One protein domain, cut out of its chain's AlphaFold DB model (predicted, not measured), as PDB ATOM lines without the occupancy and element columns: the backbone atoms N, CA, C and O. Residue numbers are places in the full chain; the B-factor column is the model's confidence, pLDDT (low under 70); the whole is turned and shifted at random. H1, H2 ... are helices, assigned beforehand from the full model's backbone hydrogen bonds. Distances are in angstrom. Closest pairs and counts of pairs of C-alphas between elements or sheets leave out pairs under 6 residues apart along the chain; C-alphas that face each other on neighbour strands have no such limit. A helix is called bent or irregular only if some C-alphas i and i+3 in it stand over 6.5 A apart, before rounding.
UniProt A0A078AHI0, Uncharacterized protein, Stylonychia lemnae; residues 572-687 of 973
ATOM      1  N   ASN A 572      98.518  82.653 175.767       71.38
ATOM      2  CA  ASN A 572      98.571  82.324 177.194       71.38
ATOM      3  C   ASN A 572      99.645  83.147 177.932       71.38
ATOM      4  O   ASN A 572      99.393  83.639 179.027       71.38
ATOM      5  N   ILE A 573     100.819  83.349 177.318       73.81
ATOM      6  CA  ILE A 573     101.888  84.206 177.867       73.81
ATOM      7  C   ILE A 573     101.430  85.675 177.950       73.81
ATOM      8  O   ILE A 573     101.730  86.358 178.927       73.81
ATOM      9  N   TYR A 574     100.691  86.170 176.952       74.31
ATOM     10  CA  TYR A 574     100.118  87.520 176.972       74.31
ATOM     11  C   TYR A 574      99.053  87.680 178.073       74.31
ATOM     12  O   TYR A 574      99.081  88.676 178.794       74.31
ATOM     13  N   GLU A 575      98.162  86.699 178.250       72.81
ATOM     14  CA  GLU A 575      97.169  86.681 179.336       72.81
ATOM     15  C   GLU A 575      97.826  86.621 180.724       72.81
ATOM     16  O   GLU A 575      97.425  87.371 181.613       72.81
ATOM     17  N   GLU A 576      98.873  85.808 180.906       79.56
ATOM     18  CA  GLU A 576      99.638  85.746 182.159       79.56
ATOM     19  C   GLU A 576     100.260  87.111 182.497       79.56
ATOM     20  O   GLU A 576     100.044  87.642 183.585       79.56
ATOM     21  N   ILE A 577     100.953  87.735 181.537       79.88
ATOM     22  CA  ILE A 577     101.562  89.064 181.709       79.88
ATOM     23  C   ILE A 577     100.499  90.133 181.978       79.88
ATOM     24  O   ILE A 577     100.724  91.009 182.812       79.88
ATOM     25  N   GLN A 578      99.330  90.064 181.329       77.88
ATOM     26  CA  GLN A 578      98.220  90.950 181.671       77.88
ATOM     27  C   GLN A 578      97.780  90.764 183.124       77.88
ATOM     28  O   GLN A 578      97.623  91.754 183.837       77.88
ATOM     29  N   GLN A 579      97.576  89.525 183.576       80.00
ATOM     30  CA  GLN A 579      97.168  89.243 184.952       80.00
ATOM     31  C   GLN A 579      98.229  89.708 185.952       80.00
ATOM     32  O   GLN A 579      97.882  90.377 186.925       80.00
ATOM     33  N   ASP A 580      99.512  89.445 185.705       85.75
ATOM     34  CA  ASP A 580     100.598  89.959 186.540       85.75
ATOM     35  C   ASP A 580     100.600  91.493 186.590       85.75
ATOM     36  O   ASP A 580     100.758  92.047 187.674       85.75
ATOM     37  N   ILE A 581     100.403  92.199 185.464       83.75
ATOM     38  CA  ILE A 581     100.313  93.673 185.448       83.75
ATOM     39  C   ILE A 581      99.164  94.133 186.347       83.75
ATOM     40  O   ILE A 581      99.368  95.000 187.194       83.75
ATOM     41  N   ARG A 582      97.979  93.520 186.226       80.12
ATOM     42  CA  ARG A 582      96.797  93.859 187.040       80.12
ATOM     43  C   ARG A 582      97.068  93.704 188.542       80.12
ATOM     44  O   ARG A 582      96.762  94.618 189.300       80.12
ATOM     45  N   HIS A 583      97.670  92.589 188.964       85.19
ATOM     46  CA  HIS A 583      97.963  92.328 190.379       85.19
ATOM     47  C   HIS A 583      99.132  93.178 190.906       85.19
ATOM     48  O   HIS A 583      99.042  93.766 191.981       85.19
ATOM     49  N   LYS A 584     100.231  93.277 190.147       90.56
ATOM     50  CA  LYS A 584     101.457  93.971 190.572       90.56
ATOM     51  C   LYS A 584     101.368  95.494 190.465       90.56
ATOM     52  O   LYS A 584     102.128  96.174 191.152       90.56
ATOM     53  N   TYR A 585     100.442  96.040 189.670       91.50
ATOM     54  CA  TYR A 585     100.211  97.485 189.594       91.50
ATOM     55  C   TYR A 585      99.794  98.079 190.942       91.50
ATOM     56  O   TYR A 585     100.334  99.111 191.326       91.50
ATOM     57  N   GLN A 586      98.905  97.421 191.694       87.75
ATOM     58  CA  GLN A 586      98.463  97.936 192.995       87.75
ATOM     59  C   GLN A 586      99.627  98.006 193.999       87.75
ATOM     60  O   GLN A 586      99.838  99.045 194.619       87.75
ATOM     61  N   THR A 587     100.452  96.957 194.085       90.50
ATOM     62  CA  THR A 587     101.656  96.954 194.935       90.50
ATOM     63  C   THR A 587     102.670  98.016 194.499       90.50
ATOM     64  O   THR A 587     103.236  98.710 195.339       90.50
ATOM     65  N   TYR A 588     102.891  98.175 193.190       93.56
ATOM     66  CA  TYR A 588     103.769  99.214 192.646       93.56
ATOM     67  C   TYR A 588     103.278 100.619 193.013       93.56
ATOM     68  O   TYR A 588     104.028 101.396 193.593       93.56
ATOM     69  N   LYS A 589     101.996 100.899 192.767       91.69
ATOM     70  CA  LYS A 589     101.307 102.151 193.093       91.69
ATOM     71  C   LYS A 589     101.396 102.497 194.580       91.69
ATOM     72  O   LYS A 589     101.702 103.636 194.913       91.69
ATOM     73  N   GLU A 590     101.179 101.532 195.473       90.06
ATOM     74  CA  GLU A 590     101.330 101.724 196.922       90.06
ATOM     75  C   GLU A 590     102.763 102.111 197.308       90.06
ATOM     76  O   GLU A 590     102.957 103.049 198.081       90.06
ATOM     77  N   MET A 591     103.771 101.437 196.741       92.81
ATOM     78  CA  MET A 591     105.175 101.775 196.993       92.81
ATOM     79  C   MET A 591     105.548 103.144 196.419       92.81
ATOM     80  O   MET A 591     106.177 103.923 197.123       92.81
ATOM     81  N   THR A 592     105.136 103.469 195.191       91.31
ATOM     82  CA  THR A 592     105.432 104.758 194.545       91.31
ATOM     83  C   THR A 592     104.735 105.925 195.247       91.31
ATOM     84  O   THR A 592     105.364 106.953 195.470       91.31
ATOM     85  N   VAL A 593     103.486 105.772 195.701       91.25
ATOM     86  CA  VAL A 593     102.806 106.799 196.516       91.25
ATOM     87  C   VAL A 593     103.492 106.985 197.874       91.25
ATOM     88  O   VAL A 593     103.566 108.110 198.366       91.25
ATOM     89  N   ALA A 594     104.020 105.920 198.485       88.19
ATOM     90  CA  ALA A 594     104.818 106.042 199.705       88.19
ATOM     91  C   ALA A 594     106.177 106.720 199.438       88.19
ATOM     92  O   ALA A 594     106.569 107.607 200.191       88.19
ATOM     93  N   GLU A 595     106.860 106.365 198.346       88.94
ATOM     94  CA  GLU A 595     108.133 106.956 197.906       88.94
ATOM     95  C   GLU A 595     107.973 108.473 197.665       88.94
ATOM     96  O   GLU A 595     108.694 109.258 198.277       88.94
ATOM     97  N   ILE A 596     106.925 108.898 196.945       89.00
ATOM     98  CA  ILE A 596     106.568 110.317 196.738       89.00
ATOM     99  C   ILE A 596     106.288 111.046 198.066       89.00
ATOM    100  O   ILE A 596     106.741 112.173 198.253       89.00
ATOM    101  N   LYS A 597     105.572 110.425 199.019       88.06
ATOM    102  CA  LYS A 597     105.311 111.017 200.350       88.06
ATOM    103  C   LYS A 597     106.572 111.181 201.203       88.06
ATOM    104  O   LYS A 597     106.630 112.072 202.047       88.06
ATOM    105  N   ILE A 598     107.567 110.321 201.008       86.44
ATOM    106  CA  ILE A 598     108.868 110.433 201.672       86.44
ATOM    107  C   ILE A 598     109.716 111.522 200.997       86.44
ATOM    108  O   ILE A 598     110.375 112.301 201.682       86.44
ATOM    109  N   GLU A 599     109.696 111.608 199.665       86.12
ATOM    110  CA  GLU A 599     110.425 112.633 198.905       86.12
ATOM    111  C   GLU A 599     109.869 114.045 199.124       86.12
ATOM    112  O   GLU A 599     110.647 114.989 199.245       86.12
ATOM    113  N   SER A 600     108.549 114.194 199.281       88.06
ATOM    114  CA  SER A 600     107.906 115.464 199.649       88.06
ATOM    115  C   SER A 600     108.059 115.845 201.129       88.06
ATOM    116  O   SER A 600     107.544 116.878 201.552       88.06
ATOM    117  N   GLY A 601     108.743 115.021 201.935       85.38
ATOM    118  CA  GLY A 601     108.948 115.254 203.367       85.38
ATOM    119  C   GLY A 601     107.707 115.047 204.244       85.38
ATOM    120  O   GLY A 601     107.777 115.281 205.449       85.38
ATOM    121  N   ALA A 602     106.586 114.580 203.682       77.88
ATOM    122  CA  ALA A 602     105.361 114.290 204.431       77.88
ATOM    123  C   ALA A 602     105.495 113.054 205.348       77.88
ATOM    124  O   ALA A 602     104.757 112.928 206.324       77.88
ATOM    125  N   VAL A 603     106.445 112.157 205.058       74.19
ATOM    126  CA  VAL A 603     106.851 111.041 205.928       74.19
ATOM    127  C   VAL A 603     108.303 111.241 206.360       74.19
ATOM    128  O   VAL A 603     109.229 111.117 205.560       74.19
ATOM    129  N   ILE A 604     108.494 111.532 207.649       70.19
ATOM    130  CA  ILE A 604     109.807 111.814 208.260       70.19
ATOM    131  C   ILE A 604     110.452 110.536 208.846       70.19
ATOM    132  O   ILE A 604     111.659 110.500 209.090       70.19
ATOM    133  N   ASP A 605     109.685 109.452 209.040       84.88
ATOM    134  CA  ASP A 605     110.194 108.206 209.627       84.88
ATOM    135  C   ASP A 605     111.182 107.470 208.698       84.88
ATOM    136  O   ASP A 605     110.831 106.909 207.655       84.88
ATOM    137  N   GLN A 606     112.441 107.396 209.137       84.12
ATOM    138  CA  GLN A 606     113.498 106.638 208.467       84.12
ATOM    139  C   GLN A 606     113.175 105.137 208.367       84.12
ATOM    140  O   GLN A 606     113.590 104.481 207.409       84.12
ATOM    141  N   LYS A 607     112.418 104.580 209.321       87.69
ATOM    142  CA  LYS A 607     112.045 103.160 209.358       87.69
ATOM    143  C   LYS A 607     111.005 102.825 208.290       87.69
ATOM    144  O   LYS A 607     111.099 101.765 207.668       87.69
ATOM    145  N   GLU A 608     110.059 103.722 208.019       82.88
ATOM    146  CA  GLU A 608     109.163 103.612 206.864       82.88
ATOM    147  C   GLU A 608     109.930 103.759 205.540       82.88
ATOM    148  O   GLU A 608     109.781 102.913 204.655       82.88
ATOM    149  N   ARG A 609     110.853 104.729 205.436       84.38
ATOM    150  CA  ARG A 609     111.713 104.900 204.247       84.38
ATOM    151  C   ARG A 609     112.534 103.654 203.905       84.38
ATOM    152  O   ARG A 609     112.612 103.274 202.734       84.38
ATOM    153  N   LEU A 610     113.111 102.990 204.909       89.12
ATOM    154  CA  LEU A 610     113.819 101.718 204.722       89.12
ATOM    155  C   LEU A 610     112.875 100.615 204.221       89.12
ATOM    156  O   LEU A 610     113.168  99.993 203.202       89.12
ATOM    157  N   ARG A 611     111.705 100.439 204.853       90.69
ATOM    158  CA  ARG A 611     110.697  99.435 204.456       90.69
ATOM    159  C   ARG A 611     110.204  99.610 203.017       90.69
ATOM    160  O   ARG A 611     110.053  98.617 202.306       90.69
ATOM    161  N   VAL A 612     109.953 100.844 202.575       90.56
ATOM    162  CA  VAL A 612     109.540 101.135 201.189       90.56
ATOM    163  C   VAL A 612     110.675 100.801 200.216       90.56
ATOM    164  O   VAL A 612     110.447 100.101 199.229       90.56
ATOM    165  N   SER A 613     111.915 101.195 200.535       88.94
ATOM    166  CA  SER A 613     113.095 100.866 199.725       88.94
ATOM    167  C   SER A 613     113.331  99.354 199.614       88.94
ATOM    168  O   SER A 613     113.639  98.855 198.532       88.94
ATOM    169  N   GLU A 614     113.169  98.602 200.705       92.62
ATOM    170  CA  GLU A 614     113.297  97.140 200.731       92.62
ATOM    171  C   GLU A 614     112.202  96.445 199.918       92.62
ATOM    172  O   GLU A 614     112.520  95.607 199.074       92.62
ATOM    173  N   ARG A 615     110.931  96.842 200.078       93.00
ATOM    174  CA  ARG A 615     109.822  96.319 199.259       93.00
ATOM    175  C   ARG A 615     110.041  96.589 197.770       93.00
ATOM    176  O   ARG A 615     109.912  95.676 196.960       93.00
ATOM    177  N   MET A 616     110.454  97.805 197.412       91.94
ATOM    178  CA  MET A 616     110.735  98.185 196.026       91.94
ATOM    179  C   MET A 616     111.947  97.424 195.451       91.94
ATOM    180  O   MET A 616     111.948  97.071 194.270       91.94
ATOM    181  N   LYS A 617     112.968  97.114 196.266       93.12
ATOM    182  CA  LYS A 617     114.083  96.224 195.879       93.12
ATOM    183  C   LYS A 617     113.608  94.788 195.657       93.12
ATOM    184  O   LYS A 617     113.936  94.223 194.617       93.12
ATOM    185  N   GLN A 618     112.818  94.224 196.573       93.56
ATOM    186  CA  GLN A 618     112.295  92.862 196.444       93.56
ATOM    187  C   GLN A 618     111.410  92.726 195.201       93.56
ATOM    188  O   GLN A 618     111.667  91.877 194.360       93.56
ATOM    189  N   PHE A 619     110.483  93.658 194.981       93.75
ATOM    190  CA  PHE A 619     109.638  93.699 193.785       93.75
ATOM    191  C   PHE A 619     110.449  93.743 192.472       93.75
ATOM    192  O   PHE A 619     110.115  93.073 191.491       93.75
ATOM    193  N   LYS A 620     111.562  94.494 192.455       92.69
ATOM    194  CA  LYS A 620     112.523  94.531 191.336       92.69
ATOM    195  C   LYS A 620     113.275  93.198 191.157       92.69
ATOM    196  O   LYS A 620     113.632  92.868 190.025       92.69
ATOM    197  N   ILE A 621     113.490  92.427 192.226       92.44
ATOM    198  CA  ILE A 621     114.045  91.063 192.185       92.44
ATOM    199  C   ILE A 621     112.995  90.077 191.655       92.44
ATOM    200  O   ILE A 621     113.277  89.404 190.667       92.44
ATOM    201  N   ASP A 622     111.775  90.065 192.195       90.88
ATOM    202  CA  ASP A 622     110.686  89.159 191.788       90.88
ATOM    203  C   ASP A 622     110.360  89.284 190.285       90.88
ATOM    204  O   ASP A 622     110.093  88.302 189.588       90.88
ATOM    205  N   LEU A 623     110.390  90.514 189.755       89.19
ATOM    206  CA  LEU A 623     110.215  90.785 188.325       89.19
ATOM    207  C   LEU A 623     111.418  90.342 187.480       89.19
ATOM    208  O   LEU A 623     111.232  89.871 186.357       89.19
ATOM    209  N   LYS A 624     112.644  90.469 188.004       89.38
ATOM    210  CA  LYS A 624     113.866  89.976 187.350       89.38
ATOM    211  C   LYS A 624     113.919  88.445 187.334       89.38
ATOM    212  O   LYS A 624     114.452  87.883 186.381       89.38
ATOM    213  N   GLU A 625     113.384  87.783 188.353       89.19
ATOM    214  CA  GLU A 625     113.305  86.325 188.427       89.19
ATOM    215  C   GLU A 625     112.262  85.780 187.443       89.19
ATOM    216  O   GLU A 625     112.610  84.969 186.580       89.19
ATOM    217  N   LYS A 626     111.023  86.298 187.472       87.56
ATOM    218  CA  LYS A 626     109.952  85.829 186.573       87.56
ATOM    219  C   LYS A 626     110.217  86.139 185.090       87.56
ATOM    220  O   LYS A 626     109.971  85.289 184.235       87.56
ATOM    221  N   TYR A 627     110.733  87.330 184.767       85.88
ATOM    222  CA  TYR A 627     110.840  87.823 183.381       85.88
ATOM    223  C   TYR A 627     112.271  88.066 182.880       85.88
ATOM    224  O   TYR A 627     112.462  88.631 181.801       85.88
ATOM    225  N   GLY A 628     113.290  87.695 183.654       87.19
ATOM    226  CA  GLY A 628     114.676  88.039 183.340       87.19
ATOM    227  C   GLY A 628     114.985  89.533 183.511       87.19
ATOM    228  O   GLY A 628     114.119  90.380 183.738       87.19
ATOM    229  N   GLN A 629     116.265  89.888 183.382       82.50
ATOM    230  CA  GLN A 629     116.743  91.256 183.625       82.50
ATOM    231  C   GLN A 629     116.206  92.287 182.619       82.50
ATOM    232  O   GLN A 629     116.049  93.454 182.983       82.50
ATOM    233  N   PHE A 630     115.927  91.889 181.373       79.19
ATOM    234  CA  PHE A 630     115.319  92.791 180.392       79.19
ATOM    235  C   PHE A 630     113.795  92.857 180.546       79.19
ATOM    236  O   PHE A 630     113.241  93.954 180.611       79.19
ATOM    237  N   GLY A 631     113.118  91.706 180.647       79.44
ATOM    238  CA  GLY A 631     111.663  91.659 180.792       79.44
ATOM    239  C   GLY A 631     111.183  92.376 182.052       79.44
ATOM    240  O   GLY A 631     110.275  93.196 181.963       79.44
ATOM    241  N   GLY A 632     111.861  92.190 183.191       84.69
ATOM    242  CA  GLY A 632     111.539  92.895 184.436       84.69
ATOM    243  C   GLY A 632     111.674  94.422 184.333       84.69
ATOM    244  O   GLY A 632     110.829  95.143 184.858       84.69
ATOM    245  N   LYS A 633     112.678  94.933 183.599       87.06
ATOM    246  CA  LYS A 633     112.822  96.377 183.323       87.06
ATOM    247  C   LYS A 633     111.677  96.920 182.465       87.06
ATOM    248  O   LYS A 633     111.140  97.975 182.779       87.06
ATOM    249  N   LEU A 634     111.310  96.212 181.395       82.75
ATOM    250  CA  LEU A 634     110.223  96.630 180.504       82.75
ATOM    251  C   LEU A 634     108.855  96.542 181.201       82.75
ATOM    252  O   LEU A 634     108.033  97.436 181.043       82.75
ATOM    253  N   PHE A 635     108.640  95.528 182.042       89.81
ATOM    254  CA  PHE A 635     107.451  95.405 182.888       89.81
ATOM    255  C   PHE A 635     107.318  96.595 183.854       89.81
ATOM    256  O   PHE A 635     106.259  97.211 183.924       89.81
ATOM    257  N   LEU A 636     108.404  96.981 184.538       90.69
ATOM    258  CA  LEU A 636     108.440  98.179 185.388       90.69
ATOM    259  C   LEU A 636     108.136  99.468 184.613       90.69
ATOM    260  O   LEU A 636     107.377 100.293 185.111       90.69
ATOM    261  N   ALA A 637     108.662  99.624 183.396       89.19
ATOM    262  CA  ALA A 637     108.353 100.778 182.551       89.19
ATOM    263  C   ALA A 637     106.864 100.837 182.149       89.19
ATOM    264  O   ALA A 637     106.288 101.921 182.103       89.19
ATOM    265  N   ILE A 638     106.218  99.687 181.914       86.75
ATOM    266  CA  ILE A 638     104.770  99.616 181.654       86.75
ATOM    267  C   ILE A 638     103.973 100.023 182.903       86.75
ATOM    268  O   ILE A 638     103.061 100.840 182.791       86.75
ATOM    269  N   LEU A 639     104.331  99.523 184.096       90.00
ATOM    270  CA  LEU A 639     103.674  99.937 185.348       90.00
ATOM    271  C   LEU A 639     103.829 101.441 185.612       90.00
ATOM    272  O   LEU A 639     102.856 102.094 185.988       90.00
ATOM    273  N   GLN A 640     105.025 101.987 185.374       91.06
ATOM    274  CA  GLN A 640     105.309 103.412 185.525       91.06
ATOM    275  C   GLN A 640     104.442 104.256 184.582       91.06
ATOM    276  O   GLN A 640     103.774 105.177 185.040       91.06
ATOM    277  N   LYS A 641     104.358 103.903 183.292       87.56
ATOM    278  CA  LYS A 641     103.482 104.604 182.336       87.56
ATOM    279  C   LYS A 641     102.004 104.541 182.726       87.56
ATOM    280  O   LYS A 641     101.296 105.530 182.570       87.56
ATOM    281  N   ILE A 642     101.523 103.401 183.232       84.75
ATOM    282  CA  ILE A 642     100.140 103.286 183.720       84.75
ATOM    283  C   ILE A 642      99.926 104.245 184.905       84.75
ATOM    284  O   ILE A 642      98.939 104.975 184.907       84.75
ATOM    285  N   PHE A 643     100.873 104.317 185.847       88.31
ATOM    286  CA  PHE A 643     100.818 105.251 186.977       88.31
ATOM    287  C   PHE A 643     100.815 106.723 186.521       88.31
ATOM    288  O   PHE A 643      99.924 107.477 186.904       88.31
ATOM    289  N   GLU A 644     101.733 107.115 185.632       87.44
ATOM    290  CA  GLU A 644     101.827 108.475 185.067       87.44
ATOM    291  C   GLU A 644     100.543 108.924 184.341       87.44
ATOM    292  O   GLU A 644     100.189 110.106 184.363       87.44
ATOM    293  N   ILE A 645      99.829 107.996 183.693       83.38
ATOM    294  CA  ILE A 645      98.543 108.277 183.034       83.38
ATOM    295  C   ILE A 645      97.401 108.375 184.064       83.38
ATOM    296  O   ILE A 645      96.452 109.124 183.832       83.38
ATOM    297  N   GLU A 646      97.466 107.655 185.192       83.88
ATOM    298  CA  GLU A 646      96.444 107.729 186.252       83.88
ATOM    299  C   GLU A 646      96.530 109.078 186.969       83.88
ATOM    300  O   GLU A 646      95.522 109.763 187.132       83.88
ATOM    301  N   ASP A 647      97.748 109.469 187.342       83.31
ATOM    302  CA  ASP A 647      98.024 110.692 188.091       83.31
ATOM    303  C   ASP A 647      97.687 111.942 187.262       83.31
ATOM    304  O   ASP A 647      97.017 112.857 187.743       83.31
ATOM    305  N   ARG A 648      98.015 111.934 185.959       83.31
ATOM    306  CA  ARG A 648      97.608 112.999 185.029       83.31
ATOM    307  C   ARG A 648      96.089 113.148 184.942       83.31
ATOM    308  O   ARG A 648      95.579 114.254 185.088       83.31
ATOM    309  N   LYS A 649      95.360 112.047 184.728       80.12
ATOM    310  CA  LYS A 649      93.899 112.094 184.542       80.12
ATOM    311  C   LYS A 649      93.140 112.398 185.843       80.12
ATOM    312  O   LYS A 649      92.027 112.906 185.781       80.12
ATOM    313  N   LYS A 650      93.755 112.173 187.011       79.81
ATOM    314  CA  LYS A 650      93.286 112.707 188.304       79.81
ATOM    315  C   LYS A 650      93.450 114.220 188.415       79.81
ATOM    316  O   LYS A 650      92.534 114.886 188.881       79.81
ATOM    317  N   GLY A 651      94.571 114.770 187.943       75.81
ATOM    318  CA  GLY A 651      94.757 116.223 187.833       75.81
ATOM    319  C   GLY A 651      93.748 116.899 186.892       75.81
ATOM    320  O   GLY A 651      93.453 118.080 187.051       75.81
ATOM    321  N   GLU A 652      93.185 116.146 185.943       77.38
ATOM    322  CA  GLU A 652      92.113 116.582 185.038       77.38
ATOM    323  C   GLU A 652      90.693 116.360 185.614       77.38
ATOM    324  O   GLU A 652      89.736 116.945 185.106       77.38
ATOM    325  N   SER A 653      90.521 115.512 186.641       63.88
ATOM    326  CA  SER A 653      89.215 115.164 187.228       63.88
ATOM    327  C   SER A 653      89.342 114.434 188.576       63.88
ATOM    328  O   SER A 653      89.796 113.289 188.646       63.88
ATOM    329  N   GLU A 654      88.843 115.051 189.654       54.91
ATOM    330  CA  GLU A 654      88.899 114.499 191.023       54.91
ATOM    331  C   GLU A 654      88.164 113.152 191.180       54.91
ATOM    332  O   GLU A 654      88.526 112.336 192.025       54.91
ATOM    333  N   ASN A 655      87.162 112.884 190.335       54.25
ATOM    334  CA  ASN A 655      86.355 111.658 190.364       54.25
ATOM    335  C   ASN A 655      86.894 110.545 189.437       54.25
ATOM    336  O   ASN A 655      86.182 109.583 189.135       54.25
ATOM    337  N   PHE A 656      88.127 110.657 188.931       49.66
ATOM    338  CA  PHE A 656      88.640 109.758 187.894       49.66
ATOM    339  C   PHE A 656      89.242 108.446 188.432       49.66
ATOM    340  O   PHE A 656      90.453 108.311 188.625       49.66
ATOM    341  N   SER A 657      88.397 107.426 188.609       52.94
ATOM    342  CA  SER A 657      88.815 106.048 188.913       52.94
ATOM    343  C   SER A 657      88.792 105.149 187.667       52.94
ATOM    344  O   SER A 657      87.845 104.389 187.452       52.94
ATOM    345  N   LEU A 658      89.833 105.210 186.831       58.31
ATOM    346  CA  LEU A 658      89.956 104.301 185.687       58.31
ATOM    347  C   LEU A 658      90.581 102.964 186.107       58.31
ATOM    348  O   LEU A 658      91.631 102.931 186.749       58.31
ATOM    349  N   THR A 659      89.967 101.847 185.718       58.91
ATOM    350  CA  THR A 659      90.552 100.516 185.915       58.91
ATOM    351  C   THR A 659      91.829 100.367 185.076       58.91
ATOM    352  O   THR A 659      91.811 100.716 183.889       58.91
ATOM    353  N   PRO A 660      92.915  99.762 185.607       53.34
ATOM    354  CA  PRO A 660      94.176  99.603 184.870       53.34
ATOM    355  C   PRO A 660      94.032  98.914 183.504       53.34
ATOM    356  O   PRO A 660      94.827  99.152 182.602       53.34
ATOM    357  N   HIS A 661      92.991  98.097 183.313       53.75
ATOM    358  CA  HIS A 661      92.709  97.373 182.067       53.75
ATOM    359  C   HIS A 661      92.473  98.320 180.879       53.75
ATOM    360  O   HIS A 661      92.910  98.030 179.769       53.75
ATOM    361  N   LEU A 662      91.836  99.473 181.117       51.69
ATOM    362  CA  LEU A 662      91.611 100.503 180.097       51.69
ATOM    363  C   LEU A 662      92.911 101.236 179.738       51.69
ATOM    364  O   LEU A 662      93.105 101.648 178.601       51.69
ATOM    365  N   MET A 663      93.836 101.337 180.690       61.62
ATOM    366  CA  MET A 663      95.143 101.988 180.537       61.62
ATOM    367  C   MET A 663      96.153 101.073 179.834       61.62
ATOM    368  O   MET A 663      97.032 101.531 179.108       61.62
ATOM    369  N   MET A 664      95.986  99.759 179.991       62.22
ATOM    370  CA  MET A 664      96.720  98.734 179.248       62.22
ATOM    371  C   MET A 664      96.379  98.717 177.747       62.22
ATOM    372  O   MET A 664      97.147  98.139 176.980       62.22
ATOM    373  N   ILE A 665      95.284  99.357 177.305       59.06
ATOM    374  CA  ILE A 665      94.971  99.541 175.875       59.06
ATOM    375  C   ILE A 665      96.031 100.442 175.228       59.06
ATOM    376  O   ILE A 665      96.681 100.028 174.268       59.06
ATOM    377  N   ASP A 666      96.292 101.606 175.829       63.12
ATOM    378  CA  ASP A 666      97.309 102.565 175.374       63.12
ATOM    379  C   ASP A 666      98.734 101.961 175.386       63.12
ATOM    380  O   ASP A 666      99.616 102.412 174.657       63.12
ATOM    381  N   GLN A 667      98.966 100.910 176.187       73.12
ATOM    382  CA  GLN A 667     100.255 100.212 176.323       73.12
ATOM    383  C   GLN A 667     100.344  98.873 175.556       73.12
ATOM    384  O   GLN A 667     101.294  98.109 175.755       73.12
ATOM    385  N   GLN A 668      99.406  98.564 174.647       68.31
ATOM    386  CA  GLN A 668      99.427  97.298 173.890       68.31
ATOM    387  C   GLN A 668     100.705  97.095 173.057       68.31
ATOM    388  O   GLN A 668     101.167  95.961 172.927       68.31
ATOM    389  N   GLN A 669     101.324  98.162 172.535       70.62
ATOM    390  CA  GLN A 669     102.580  98.060 171.773       70.62
ATOM    391  C   GLN A 669     103.772  97.640 172.653       70.62
ATOM    392  O   GLN A 669     104.593  96.813 172.236       70.62
ATOM    393  N   ASP A 670     103.833  98.125 173.895       71.62
ATOM    394  CA  ASP A 670     104.872  97.742 174.853       71.62
ATOM    395  C   ASP A 670     104.642  96.322 175.389       71.62
ATOM    396  O   ASP A 670     105.594  95.543 175.465       71.62
ATOM    397  N   MET A 671     103.389  95.921 175.653       69.94
ATOM    398  CA  MET A 671     103.065  94.523 175.983       69.94
ATOM    399  C   MET A 671     103.373  93.563 174.822       69.94
ATOM    400  O   MET A 671     103.950  92.499 175.044       69.94
ATOM    401  N   SER A 672     103.064  93.942 173.576       69.94
ATOM    402  CA  SER A 672     103.441  93.192 172.365       69.94
ATOM    403  C   SER A 672     104.963  93.033 172.266       69.94
ATOM    404  O   SER A 672     105.468  91.938 172.010       69.94
ATOM    405  N   THR A 673     105.717  94.096 172.559       74.81
ATOM    406  CA  THR A 673     107.187  94.074 172.600       74.81
ATOM    407  C   THR A 673     107.730  93.192 173.731       74.81
ATOM    408  O   THR A 673     108.701  92.460 173.518       74.81
ATOM    409  N   LEU A 674     107.100  93.210 174.910       73.50
ATOM    410  CA  LEU A 674     107.447  92.363 176.054       73.50
ATOM    411  C   LEU A 674     107.205  90.878 175.748       73.50
ATOM    412  O   LEU A 674     108.122  90.075 175.922       73.50
ATOM    413  N   VAL A 675     106.035  90.518 175.206       72.50
ATOM    414  CA  VAL A 675     105.719  89.139 174.790       72.50
ATOM    415  C   VAL A 675     106.680  88.655 173.713       72.50
ATOM    416  O   VAL A 675     107.310  87.617 173.899       72.50
ATOM    417  N   LYS A 676     106.886  89.417 172.628       76.06
ATOM    418  CA  LYS A 676     107.813  89.037 171.542       76.06
ATOM    419  C   LYS A 676     109.231  88.754 172.063       76.06
ATOM    420  O   LYS A 676     109.890  87.832 171.582       76.06
ATOM    421  N   ARG A 677     109.699  89.494 173.078       74.69
ATOM    422  CA  ARG A 677     111.011  89.271 173.716       74.69
ATOM    423  C   ARG A 677     111.021  88.082 174.678       74.69
ATOM    424  O   ARG A 677     111.936  87.270 174.585       74.69
ATOM    425  N   LEU A 678     110.017  87.931 175.545       69.94
ATOM    426  CA  LEU A 678     109.921  86.798 176.476       69.94
ATOM    427  C   LEU A 678     109.764  85.461 175.746       69.94
ATOM    428  O   LEU A 678     110.411  84.481 176.105       69.94
ATOM    429  N   VAL A 679     108.987  85.443 174.663       69.50
ATOM    430  CA  VAL A 679     108.867  84.302 173.748       69.50
ATOM    431  C   VAL A 679     110.233  83.969 173.129       69.50
ATOM    432  O   VAL A 679     110.663  82.818 173.181       69.50
ATOM    433  N   LYS A 680     110.984  84.967 172.637       74.94
ATOM    434  CA  LYS A 680     112.342  84.757 172.097       74.94
ATOM    435  C   LYS A 680     113.352  84.278 173.154       74.94
ATOM    436  O   LYS A 680     114.222  83.469 172.831       74.94
ATOM    437  N   GLU A 681     113.235  84.713 174.410       69.44
ATOM    438  CA  GLU A 681     114.028  84.166 175.521       69.44
ATOM    439  C   GLU A 681     113.632  82.725 175.882       69.44
ATOM    440  O   GLU A 681     114.519  81.912 176.139       69.44
ATOM    441  N   GLN A 682     112.344  82.372 175.846       65.38
ATOM    442  CA  GLN A 682     111.878  80.996 176.061       65.38
ATOM    443  C   GLN A 682     112.407  80.039 174.981       65.38
ATOM    444  O   GLN A 682     112.995  79.012 175.322       65.38
ATOM    445  N   TYR A 683     112.308  80.396 173.692       64.25
ATOM    446  CA  TYR A 683     112.908  79.595 172.613       64.25
ATOM    447  C   TYR A 683     114.434  79.461 172.779       64.25
ATOM    448  O   TYR A 683     114.958  78.352 172.657       64.25
ATOM    449  N   LYS A 684     115.144  80.540 173.163       72.50
ATOM    450  CA  LYS A 684     116.580  80.480 173.504       72.50
ATOM    451  C   LYS A 684     116.879  79.500 174.645       72.50
ATOM    452  O   LYS A 684     117.786  78.686 174.502       72.50
ATOM    453  N   LYS A 685     116.130  79.553 175.755       68.81
ATOM    454  CA  LYS A 685     116.284  78.631 176.900       68.81
ATOM    455  C   LYS A 685     116.025  77.169 176.508       68.81
ATOM    456  O   LYS A 685     116.632  76.273 177.080       68.81
ATOM    457  N   GLN A 686     115.171  76.936 175.512       63.72
ATOM    458  CA  GLN A 686     114.852  75.609 174.967       63.72
ATOM    459  C   GLN A 686     115.817  75.151 173.851       63.72
ATOM    460  O   GLN A 686     115.630  74.075 173.286       63.72
ATOM    461  N   GLY A 687     116.846  75.940 173.512       62.06
ATOM    462  CA  GLY A 687     117.812  75.620 172.449       62.06
ATOM    463  C   GLY A 687     117.246  75.694 171.024       62.06
ATOM    464  O   GLY A 687     117.915  75.287 170.073       62.06
TER     465      GLY A 687
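This is residues 572 to 687 of the 973 residues of an uncharacterized protein of Stylonychia lemnae (UniProt A0A078AHI0). A long helix, H1, makes a helical hairpin with the first arm of a second, sharply bent helix, H2a; the second arm, H2b, folds back from H2a as a V and crosses H1 at a steep tilt. Short H3 packs across H1 and H2b, and H4 then runs back beside the first part of H2b and past it, with residues 682 to 687 sticking out. The printed part has 116 residues with four named helices, in the order H1, H2, H3, H4, and no named strand; the class is all helix. It is only just compact, close to loose, with a radius of gyration of the C-alphas of 15.9 A, and its flat outline spans 52 by 34 by 16 A.

H1, residues 572 to 599, begins at C-alpha 572 (98.571, 82.324, 177.194) and is 39.1 A long. It has a kink of 36 degrees near residue 585 and is neither bent nor irregular, but only just: C-alphas 583 and 586 are 6.2 A apart. H2, residues 606 to 651, was assigned as one helix by its hydrogen bonds but is bent, with C-alphas 626 and 629 9.2 A apart. Its arms are H2a, residues 606 to 626, 30.4 A, and H2b, residues 629 to 651, 33.5 A, which begins at (116.743, 91.256, 183.625). H3, residues 660 to 666, measures 10.4 A. H4, residues 668 to 685, measures 25.3 A and ends at C-alpha 685 (116.284, 78.631, 176.900).

H1 and H2 are the hubs, touching three other helices each, and the helix packing is mostly crossed, with 2 of 7 touching pairs at a shallow tilt. H1, with residues 588 to 598 alone, touches H2a in a hairpin, opposite ways at a shallow tilt of 18 degrees; the closest C-alphas, of Met 591 and Val 612, are 6.1 A apart. H2a and H2b touch at a steep tilt of 54 degrees, closest at the C-alphas of Leu 623 and Gly 632, 4.6 A. H1, with residues 581 to 589 alone, touches H2b at a steep tilt of 62 degrees, closest at the C-alphas of Tyr 585 and Leu 639, 6.0 A. H3 touches H2b about perpendicular, at 79 degrees, with the C-alphas of Ile 642 and Met 663 closest at 6.1 A. H4 touches H2b opposite ways at a shallow tilt of 14 degrees, closest at the C-alphas of Gly 631 and Leu 674, 6.4 A. H1 and H4 only just touch, with 3 pairs of C-alphas within 8 A, the closest those of Tyr 574 and Val 675, 6.2 A. H2a is apart from H3 and H4. Every O i to N i+4 pair is within hydrogen-bond range in H2a and H4, against 22 of 24 in H1, 18 of 19 in H2b and 1 of 3 in H3, where 3 of 4 O i to N i+3 pairs are.

The C-alphas farthest apart, of Glu 654 and Gly 687, are 51.9 A apart. The printed part has no cut and no long link; H3 to H4 is tight. Mean pLDDT of the printed part is 79.5, and 25 residues are under 70, among them 653 to 666.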